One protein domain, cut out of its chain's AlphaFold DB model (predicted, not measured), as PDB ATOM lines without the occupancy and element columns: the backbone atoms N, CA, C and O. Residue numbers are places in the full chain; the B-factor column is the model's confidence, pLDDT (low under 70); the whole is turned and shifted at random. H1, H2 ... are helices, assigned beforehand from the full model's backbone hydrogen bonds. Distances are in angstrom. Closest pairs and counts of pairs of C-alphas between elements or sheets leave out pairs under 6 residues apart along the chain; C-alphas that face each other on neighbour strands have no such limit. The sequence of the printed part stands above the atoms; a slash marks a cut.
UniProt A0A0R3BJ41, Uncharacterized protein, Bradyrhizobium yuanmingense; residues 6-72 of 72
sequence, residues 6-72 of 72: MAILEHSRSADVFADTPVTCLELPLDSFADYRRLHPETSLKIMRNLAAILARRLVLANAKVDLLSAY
ATOM      1  N   MET A   6     189.271 249.999 159.864       91.50
ATOM      2  CA  MET A   6     189.889 251.321 159.775       91.50
ATOM      3  C   MET A   6     188.878 252.446 159.995       91.50
ATOM      4  O   MET A   6     189.269 253.501 160.479       91.50
ATOM      5  N   ALA A   7     187.583 252.206 159.759       90.12
ATOM      6  CA  ALA A   7     186.524 253.183 160.017       90.12
ATOM      7  C   ALA A   7     186.359 253.526 161.515       90.12
ATOM      8  O   ALA A   7     185.721 254.514 161.861       90.12
ATOM      9  N   ILE A   8     186.939 252.722 162.418       88.81
ATOM     10  CA  ILE A   8     186.994 253.030 163.856       88.81
ATOM     11  C   ILE A   8     188.090 254.071 164.161       88.81
ATOM     12  O   ILE A   8     187.996 254.788 165.158       88.81
ATOM     13  N   LEU A   9     189.135 254.140 163.332       87.12
ATOM     14  CA  LEU A   9     190.306 254.999 163.537       87.12
ATOM     15  C   LEU A   9     190.274 256.254 162.658       87.12
ATOM     16  O   LEU A   9     190.711 257.318 163.091       87.12
ATOM     17  N   GLU A  10     189.752 256.133 161.440       86.44
ATOM     18  CA  GLU A  10     189.750 257.175 160.417       86.44
ATOM     19  C   GLU A  10     188.339 257.431 159.883       86.44
ATOM     20  O   GLU A  10     187.482 256.552 159.877       86.44
ATOM     21  N   HIS A  11     188.096 258.654 159.404       80.75
ATOM     22  CA  HIS A  11     186.800 259.042 158.832       80.75
ATOM     23  C   HIS A  11     186.594 258.562 157.386       80.75
ATOM     24  O   HIS A  11     185.455 258.469 156.931       80.75
ATOM     25  N   SER A  12     187.667 258.284 156.640       86.12
ATOM     26  CA  SER A  12     187.604 257.886 155.228       86.12
ATOM     27  C   SER A  12     187.852 256.393 155.036       86.12
ATOM     28  O   SER A  12     188.674 255.796 155.730       86.12
ATOM     29  N   ARG A  13     187.187 255.787 154.042       87.81
ATOM     30  CA  ARG A  13     187.484 254.407 153.626       87.81
ATOM     31  C   ARG A  13     188.890 254.357 153.033       87.81
ATOM     32  O   ARG A  13     189.188 255.098 152.101       87.81
ATOM     33  N   SER A  14     189.729 253.472 153.561       89.94
ATOM     34  CA  SER A  14     191.106 253.286 153.091       89.94
ATOM     35  C   SER A  14     191.206 252.434 151.824       89.94
ATOM     36  O   SER A  14     192.201 252.515 151.109       89.94
ATOM     37  N   ALA A  15     190.194 251.609 151.549       90.88
ATOM     38  CA  ALA A  15     190.131 250.742 150.383       90.88
ATOM     39  C   ALA A  15     188.687 250.326 150.074       90.88
ATOM     40  O   ALA A  15     187.824 250.300 150.960       90.88
ATOM     41  N   ASP A  16     188.462 249.935 148.823       92.75
ATOM     42  CA  ASP A  16     187.249 249.249 148.401       92.75
ATOM     43  C   ASP A  16     187.362 247.741 148.649       92.75
ATOM     44  O   ASP A  16     188.437 247.147 148.558       92.75
ATOM     45  N   VAL A  17     186.227 247.113 148.962       92.44
ATOM     46  CA  VAL A  17     186.121 245.667 149.177       92.44
ATOM     47  C   VAL A  17     185.047 245.137 148.243       92.44
ATOM     48  O   VAL A  17     183.896 245.570 148.309       92.44
ATOM     49  N   PHE A  18     185.435 244.195 147.388       94.25
ATOM     50  CA  PHE A  18     184.555 243.535 146.432       94.25
ATOM     51  C   PHE A  18     184.447 242.052 146.773       94.25
ATOM     52  O   PHE A  18     185.409 241.440 147.240       94.25
ATOM     53  N   ALA A  19     183.266 241.482 146.556       95.50
ATOM     54  CA  ALA A  19     183.034 240.058 146.714       95.50
ATOM     55  C   ALA A  19     183.039 239.390 145.336       95.50
ATOM     56  O   ALA A  19     182.133 239.614 144.536       95.50
ATOM     57  N   ASP A  20     184.050 238.563 145.073       95.75
ATOM     58  CA  ASP A  20     184.150 237.797 143.820       95.75
ATOM     59  C   ASP A  20     183.106 236.669 143.743       95.75
ATOM     60  O   ASP A  20     182.799 236.147 142.672       95.75
ATOM     61  N   THR A  21     182.548 236.282 144.892       95.88
ATOM     62  CA  THR A  21     181.503 235.266 145.038       95.88
ATOM     63  C   THR A  21     180.390 235.771 145.959       95.88
ATOM     64  O   THR A  21     180.591 236.739 146.696       95.88
ATOM     65  N   PRO A  22     179.199 235.142 145.956       96.88
ATOM     66  CA  PRO A  22     178.165 235.467 146.930       96.88
ATOM     67  C   PRO A  22     178.668 235.242 148.361       96.88
ATOM     68  O   PRO A  22     179.053 234.132 148.728       96.88
ATOM     69  N   VAL A  23     178.639 236.297 149.175       95.38
ATOM     70  CA  VAL A  23     179.050 236.268 150.583       95.38
ATOM     71  C   VAL A  23     177.982 236.902 151.462       95.38
ATOM     72  O   VAL A  23     177.317 237.857 151.064       95.38
ATOM     73  N   THR A  24     177.854 236.392 152.684       95.81
ATOM     74  CA  THR A  24     177.037 237.005 153.735       95.81
ATOM     75  C   THR A  24     177.965 237.559 154.805       95.81
ATOM     76  O   THR A  24     178.800 236.829 155.344       95.81
ATOM     77  N   CYS A  25     177.811 238.840 155.129       95.00
ATOM     78  CA  CYS A  25     178.599 239.517 156.153       95.00
ATOM     79  C   CYS A  25     177.741 239.818 157.382       95.00
ATOM     80  O   CYS A  25     176.559 240.136 157.266       95.00
ATOM     81  N   LEU A  26     178.362 239.748 158.559       94.50
ATOM     82  CA  LEU A  26     177.805 240.341 159.769       94.50
ATOM     83  C   LEU A  26     178.339 241.766 159.869       94.50
ATOM     84  O   LEU A  26     179.552 241.965 159.926       94.50
ATOM     85  N   GLU A  27     177.437 242.739 159.867       93.56
ATOM     86  CA  GLU A  27     177.783 244.150 159.974       93.56
ATOM     87  C   GLU A  27     177.718 244.614 161.432       93.56
ATOM     88  O   GLU A  27     176.790 244.275 162.169       93.56
ATOM     89  N   LEU A  28     178.708 245.408 161.840       91.69
ATOM     90  CA  LEU A  28     178.719 246.111 163.117       91.69
ATOM     91  C   LEU A  28     178.709 247.622 162.840       91.69
ATOM     92  O   LEU A  28     179.768 248.180 162.544       91.69
ATOM     93  N   PRO A  29     177.548 248.293 162.942       93.75
ATOM     94  CA  PRO A  29     177.473 249.738 162.772       93.75
ATOM     95  C   PRO A  29     178.309 250.467 163.829       93.75
ATOM     96  O   PRO A  29     178.302 250.092 165.007       93.75
ATOM     97  N   LEU A  30     178.999 251.539 163.426       91.75
ATOM     98  CA  LEU A  30     179.856 252.314 164.333       91.75
ATOM     99  C   LEU A  30     179.067 252.933 165.490       91.75
ATOM    100  O   LEU A  30     179.536 252.892 166.626       91.75
ATOM    101  N   ASP A  31     177.854 253.425 165.231       94.31
ATOM    102  CA  ASP A  31     176.985 253.994 166.267       94.31
ATOM    103  C   ASP A  31     176.567 252.930 167.288       94.31
ATOM    104  O   ASP A  31     176.675 253.135 168.495       94.31
ATOM    105  N   SER A  32     176.204 251.731 166.818       94.69
ATOM    106  CA  SER A  32     175.887 250.604 167.700       94.69
ATOM    107  C   SER A  32     177.094 250.175 168.536       94.69
ATOM    108  O   SER A  32     176.949 249.841 169.714       94.69
ATOM    109  N   PHE A  33     178.303 250.211 167.967       92.62
ATOM    110  CA  PHE A  33     179.522 249.942 168.728       92.62
ATOM    111  C   PHE A  33     179.826 251.050 169.751       92.62
ATOM    112  O   PHE A  33     180.249 250.756 170.874       92.62
ATOM    113  N   ALA A  34     179.572 252.315 169.407       92.81
ATOM    114  CA  ALA A  34     179.721 253.442 170.322       92.81
ATOM    115  C   ALA A  34     178.753 253.338 171.512       92.81
ATOM    116  O   ALA A  34     179.161 253.559 172.658       92.81
ATOM    117  N   ASP A  35     177.509 252.934 171.264       96.00
ATOM    118  CA  ASP A  35     176.506 252.652 172.294       96.00
ATOM    119  C   ASP A  35     176.931 251.484 173.180       96.00
ATOM    120  O   ASP A  35     176.946 251.594 174.410       96.00
ATOM    121  N   TYR A  36     177.379 250.392 172.560       94.81
ATOM    122  CA  TYR A  36     177.865 249.212 173.265       94.81
ATOM    123  C   TYR A  36     179.039 249.533 174.195       94.81
ATOM    124  O   TYR A  36     179.076 249.068 175.335       94.81
ATOM    125  N   ARG A  37     179.983 250.373 173.753       94.75
ATOM    126  CA  ARG A  37     181.122 250.810 174.573       94.75
ATOM    127  C   ARG A  37     180.688 251.555 175.835       94.75
ATOM    128  O   ARG A  37     181.344 251.411 176.865       94.75
ATOM    129  N   ARG A  38     179.600 252.327 175.768       95.06
ATOM    130  CA  ARG A  38     179.042 253.028 176.937       95.06
ATOM    131  C   ARG A  38     178.438 252.054 177.949       95.06
ATOM    132  O   ARG A  38     178.594 252.262 179.147       95.06
ATOM    133  N   LEU A  39     177.794 250.991 177.470       96.94
ATOM    134  CA  LEU A  39     177.150 249.974 178.309       96.94
ATOM    135  C   LEU A  39     178.143 248.942 178.873       96.94
ATOM    136  O   LEU A  39     177.974 248.466 179.993       96.94
ATOM    137  N   HIS A  40     179.185 248.601 178.112       96.94
ATOM    138  CA  HIS A  40     180.130 247.524 178.428       96.94
ATOM    139  C   HIS A  40     181.594 247.951 178.199       96.94
ATOM    140  O   HIS A  40     182.267 247.433 177.298       96.94
ATOM    141  N   PRO A  41     182.129 248.872 179.023       95.25
ATOM    142  CA  PRO A  41     183.455 249.455 178.810       95.25
ATOM    143  C   PRO A  41     184.580 248.411 178.835       95.25
ATOM    144  O   PRO A  41     185.425 248.400 177.941       95.25
ATOM    145  N   GLU A  42     184.571 247.468 179.778       96.94
ATOM    146  CA  GLU A  42     185.614 246.433 179.867       96.94
ATOM    147  C   GLU A  42     185.629 245.492 178.657       96.94
ATOM    148  O   GLU A  42     186.691 245.140 178.134       96.94
ATOM    149  N   THR A  43     184.449 245.092 178.179       95.81
ATOM    150  CA  THR A  43     184.332 244.237 176.994       95.81
ATOM    151  C   THR A  43     184.765 244.989 175.746       95.81
ATOM    152  O   THR A  43     185.519 244.449 174.935       95.81
ATOM    153  N   SER A  44     184.374 246.257 175.619       93.75
ATOM    154  CA  SER A  44     184.795 247.096 174.498       93.75
ATOM    155  C   SER A  44     186.318 247.256 174.432       93.75
ATOM    156  O   SER A  44     186.896 247.180 173.349       93.75
ATOM    157  N   LEU A  45     186.996 247.365 175.581       95.56
ATOM    158  CA  LEU A  45     188.452 247.450 175.638       95.56
ATOM    159  C   LEU A  45     189.113 246.161 175.132       95.56
ATOM    160  O   LEU A  45     190.091 246.214 174.385       95.56
ATOM    161  N   LYS A  46     188.559 244.996 175.487       96.19
ATOM    162  CA  LYS A  46     189.027 243.701 174.967       96.19
ATOM    163  C   LYS A  46     188.857 243.615 173.449       96.19
ATOM    164  O   LYS A  46     189.785 243.174 172.770       96.19
ATOM    165  N   ILE A  47     187.719 244.071 172.920       92.25
ATOM    166  CA  ILE A  47     187.460 244.124 171.472       92.25
ATOM    167  C   ILE A  47     188.500 245.016 170.783       92.25
ATOM    168  O   ILE A  47     189.173 244.562 169.860       92.25
ATOM    169  N   MET A  48     188.705 246.237 171.282       92.88
ATOM    170  CA  MET A  48     189.691 247.172 170.728       92.88
ATOM    171  C   MET A  48     191.118 246.619 170.780       92.88
ATOM    172  O   MET A  48     191.868 246.772 169.818       92.88
ATOM    173  N   ARG A  49     191.500 245.922 171.859       95.19
ATOM    174  CA  ARG A  49     192.824 245.287 171.965       95.19
ATOM    175  C   ARG A  49     193.019 244.197 170.912       95.19
ATOM    176  O   ARG A  49     194.090 244.106 170.312       95.19
ATOM    177  N   ASN A  50     191.994 243.382 170.674       93.19
ATOM    178  CA  ASN A  50     192.046 242.344 169.648       93.19
ATOM    179  C   ASN A  50     192.139 242.959 168.246       93.19
ATOM    180  O   ASN A  50     192.947 242.504 167.437       93.19
ATOM    181  N   LEU A  51     191.374 244.023 167.994       92.12
ATOM    182  CA  LEU A  51     191.404 244.762 166.735       92.12
ATOM    183  C   LEU A  51     192.786 245.370 166.462       92.12
ATOM    184  O   LEU A  51     193.351 245.167 165.391       92.12
ATOM    185  N   ALA A  52     193.373 246.035 167.460       93.38
ATOM    186  CA  ALA A  52     194.714 246.603 167.361       93.38
ATOM    187  C   ALA A  52     195.769 245.528 167.050       93.38
ATOM    188  O   ALA A  52     196.646 245.737 166.214       93.38
ATOM    189  N   ALA A  53     195.664 244.347 167.668       94.94
ATOM    190  CA  ALA A  53     196.572 243.237 167.391       94.94
ATOM    191  C   ALA A  53     196.424 242.690 165.956       94.94
ATOM    192  O   ALA A  53     197.419 242.285 165.353       94.94
ATOM    193  N   ILE A  54     195.206 242.669 165.405       92.94
ATOM    194  CA  ILE A  54     194.956 242.295 164.002       92.94
ATOM    195  C   ILE A  54     195.598 243.320 163.064       92.94
ATOM    196  O   ILE A  54     196.365 242.933 162.181       92.94
ATOM    197  N   LEU A  55     195.348 244.609 163.298       92.31
ATOM    198  CA  LEU A  55     195.906 245.706 162.506       92.31
ATOM    199  C   LEU A  55     197.437 245.707 162.509       92.31
ATOM    200  O   LEU A  55     198.049 245.774 161.447       92.31
ATOM    201  N   ALA A  56     198.060 245.540 163.678       94.56
ATOM    202  CA  ALA A  56     199.514 245.478 163.794       94.56
ATOM    203  C   ALA A  56     200.111 244.327 162.964       94.56
ATOM    204  O   ALA A  56     201.088 244.522 162.242       94.56
ATOM    205  N   ARG A  57     199.500 243.134 163.009       94.44
ATOM    206  CA  ARG A  57     199.946 241.996 162.187       94.44
ATOM    207  C   ARG A  57     199.785 242.268 160.693       94.44
ATOM    208  O   ARG A  57     200.691 241.954 159.924       94.44
ATOM    209  N   ARG A  58     198.656 242.854 160.279       92.50
ATOM    210  CA  ARG A  58     198.403 243.207 158.872       92.50
ATOM    211  C   ARG A  58     199.405 244.236 158.361       92.50
ATOM    212  O   ARG A  58     199.906 244.066 157.257       92.50
ATOM    213  N   LEU A  59     199.750 245.234 159.173       92.31
ATOM    214  CA  LEU A  59     200.748 246.244 158.828       92.31
ATOM    215  C   LEU A  59     202.130 245.627 158.589       92.31
ATOM    216  O   LEU A  59     202.754 245.909 157.572       92.31
ATOM    217  N   VAL A  60     202.591 244.744 159.482       94.56
ATOM    218  CA  VAL A  60     203.889 244.061 159.323       94.56
ATOM    219  C   VAL A  60     203.933 243.255 158.022       94.56
ATOM    220  O   VAL A  60     204.906 243.339 157.277       94.56
ATOM    221  N   LEU A  61     202.869 242.505 157.725       93.19
ATOM    222  CA  LEU A  61     202.778 241.721 156.489       93.19
ATOM    223  C   LEU A  61     202.715 242.607 155.240       93.19
ATOM    224  O   LEU A  61     203.346 242.290 154.233       93.19
ATOM    225  N   ALA A  62     201.963 243.708 155.296       90.94
ATOM    226  CA  ALA A  62     201.860 244.659 154.197       90.94
ATOM    227  C   ALA A  62     203.216 245.311 153.901       90.94
ATOM    228  O   ALA A  62     203.634 245.313 152.746       90.94
ATOM    229  N   ASN A  63     203.933 245.768 154.930       93.06
ATOM    230  CA  ASN A  63     205.261 246.363 154.775       93.06
ATOM    231  C   ASN A  63     206.259 245.362 154.190       93.06
ATOM    232  O   ASN A  63     206.898 245.672 153.195       93.06
ATOM    233  N   ALA A  64     206.308 244.129 154.706       93.75
ATOM    234  CA  ALA A  64     207.187 243.095 154.156       93.75
ATOM    235  C   ALA A  64     206.902 242.802 152.670       93.75
ATOM    236  O   ALA A  64     207.819 242.539 151.893       93.75
ATOM    237  N   LYS A  65     205.628 242.856 152.258       91.69
ATOM    238  CA  LYS A  65     205.236 242.689 150.854       91.69
ATOM    239  C   LYS A  65     205.650 243.886 149.999       91.69
ATOM    240  O   LYS A  65     206.102 243.680 148.878       91.69
ATOM    241  N   VAL A  66     205.474 245.108 150.503       92.19
ATOM    242  CA  VAL A  66     205.915 246.328 149.814       92.19
ATOM    243  C   VAL A  66     207.429 246.304 149.638       92.19
ATOM    244  O   VAL A  66     207.878 246.439 148.507       92.19
ATOM    245  N   ASP A  67     208.184 246.018 150.699       91.31
ATOM    246  CA  ASP A  67     209.650 245.956 150.676       91.31
ATOM    247  C   ASP A  67     210.160 244.959 149.627       91.31
ATOM    248  O   ASP A  67     211.061 245.275 148.852       91.31
ATOM    249  N   LEU A  68     209.544 243.773 149.551       92.75
ATOM    250  CA  LEU A  68     209.862 242.766 148.535       92.75
ATOM    251  C   LEU A  68     209.656 243.297 147.106       92.75
ATOM    252  O   LEU A  68     210.441 242.986 146.214       92.75
ATOM    253  N   LEU A  69     208.588 244.065 146.880       89.75
ATOM    254  CA  LEU A  69     208.217 244.585 145.562       89.75
ATOM    255  C   LEU A  69     208.983 245.863 145.190       89.75
ATOM    256  O   LEU A  69     209.113 246.151 144.004       89.75
ATOM    257  N   SER A  70     209.482 246.618 146.173       87.88
ATOM    258  CA  SER A  70     210.276 247.837 145.972       87.88
ATOM    259  C   SER A  70     211.787 247.598 145.947       87.88
ATOM    260  O   SER A  70     212.538 248.531 145.687       87.88
ATOM    261  N   ALA A  71     212.253 246.382 146.240       74.00
ATOM    262  CA  ALA A  71     213.673 246.019 146.240       74.00
ATOM    263  C   ALA A  71     214.276 245.809 144.830       74.00
ATOM    264  O   ALA A  71     215.338 245.194 144.717       74.00
ATOM    265  N   TYR A  72     213.617 246.295 143.771       51.75
ATOM    266  CA  TYR A  72     214.069 246.194 142.380       51.75
ATOM    267  C   TYR A  72     214.170 247.568 141.719       51.75
ATOM    268  O   TYR A  72     213.203 248.352 141.853       51.75
TER     269      TYR A  72
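Overview. This is residues 6 to 72 of the 72 residues of an uncharacterized protein of Bradyrhizobium yuanmingense (UniProt A0A0R3BJ41). A wide, open loop leads into a short helix, H1, which meets the first end of one long helix, H2, in a V; H2 makes the longest axis, and residues 16 to 29 of the loop stick out. The printed part has 67 residues with two named helices, H1 then H2, and no named strand; the class is all helix. It is only just loose, close to extended, with a radius of gyration of the C-alphas of 15.8 A and spans of 52 by 30 by 20 A.

Along the chain. Residues 6 to 29 hold no named element; C-alpha 6 is at (189.889, 251.321, 159.775). H1, residues 30 to 39, begins at (179.856, 252.314, 164.333). H2, residues 41 to 70, is 42.4 A long and its C-alpha 70 is at (210.276, 247.837, 145.972).

Arrangement. H1 and H2, joined by a tight link, only just touch, with 3 pairs of C-alphas within 8 A, and only at the corner; H2 takes part with residues 43 to 44 alone. The closest C-alphas, of Arg 37 and Ser 44, are 5.2 A apart. They run opposite ways at a steep tilt of 41 degrees. In H1 and H2 every O i to N i+4 pair is within hydrogen-bond range.

Size, cuts and confidence. The C-alphas farthest apart, of Leu 39 and Tyr 72, are 51.7 A apart. The printed part has no cut. Residue 72 alone has pLDDT under 70.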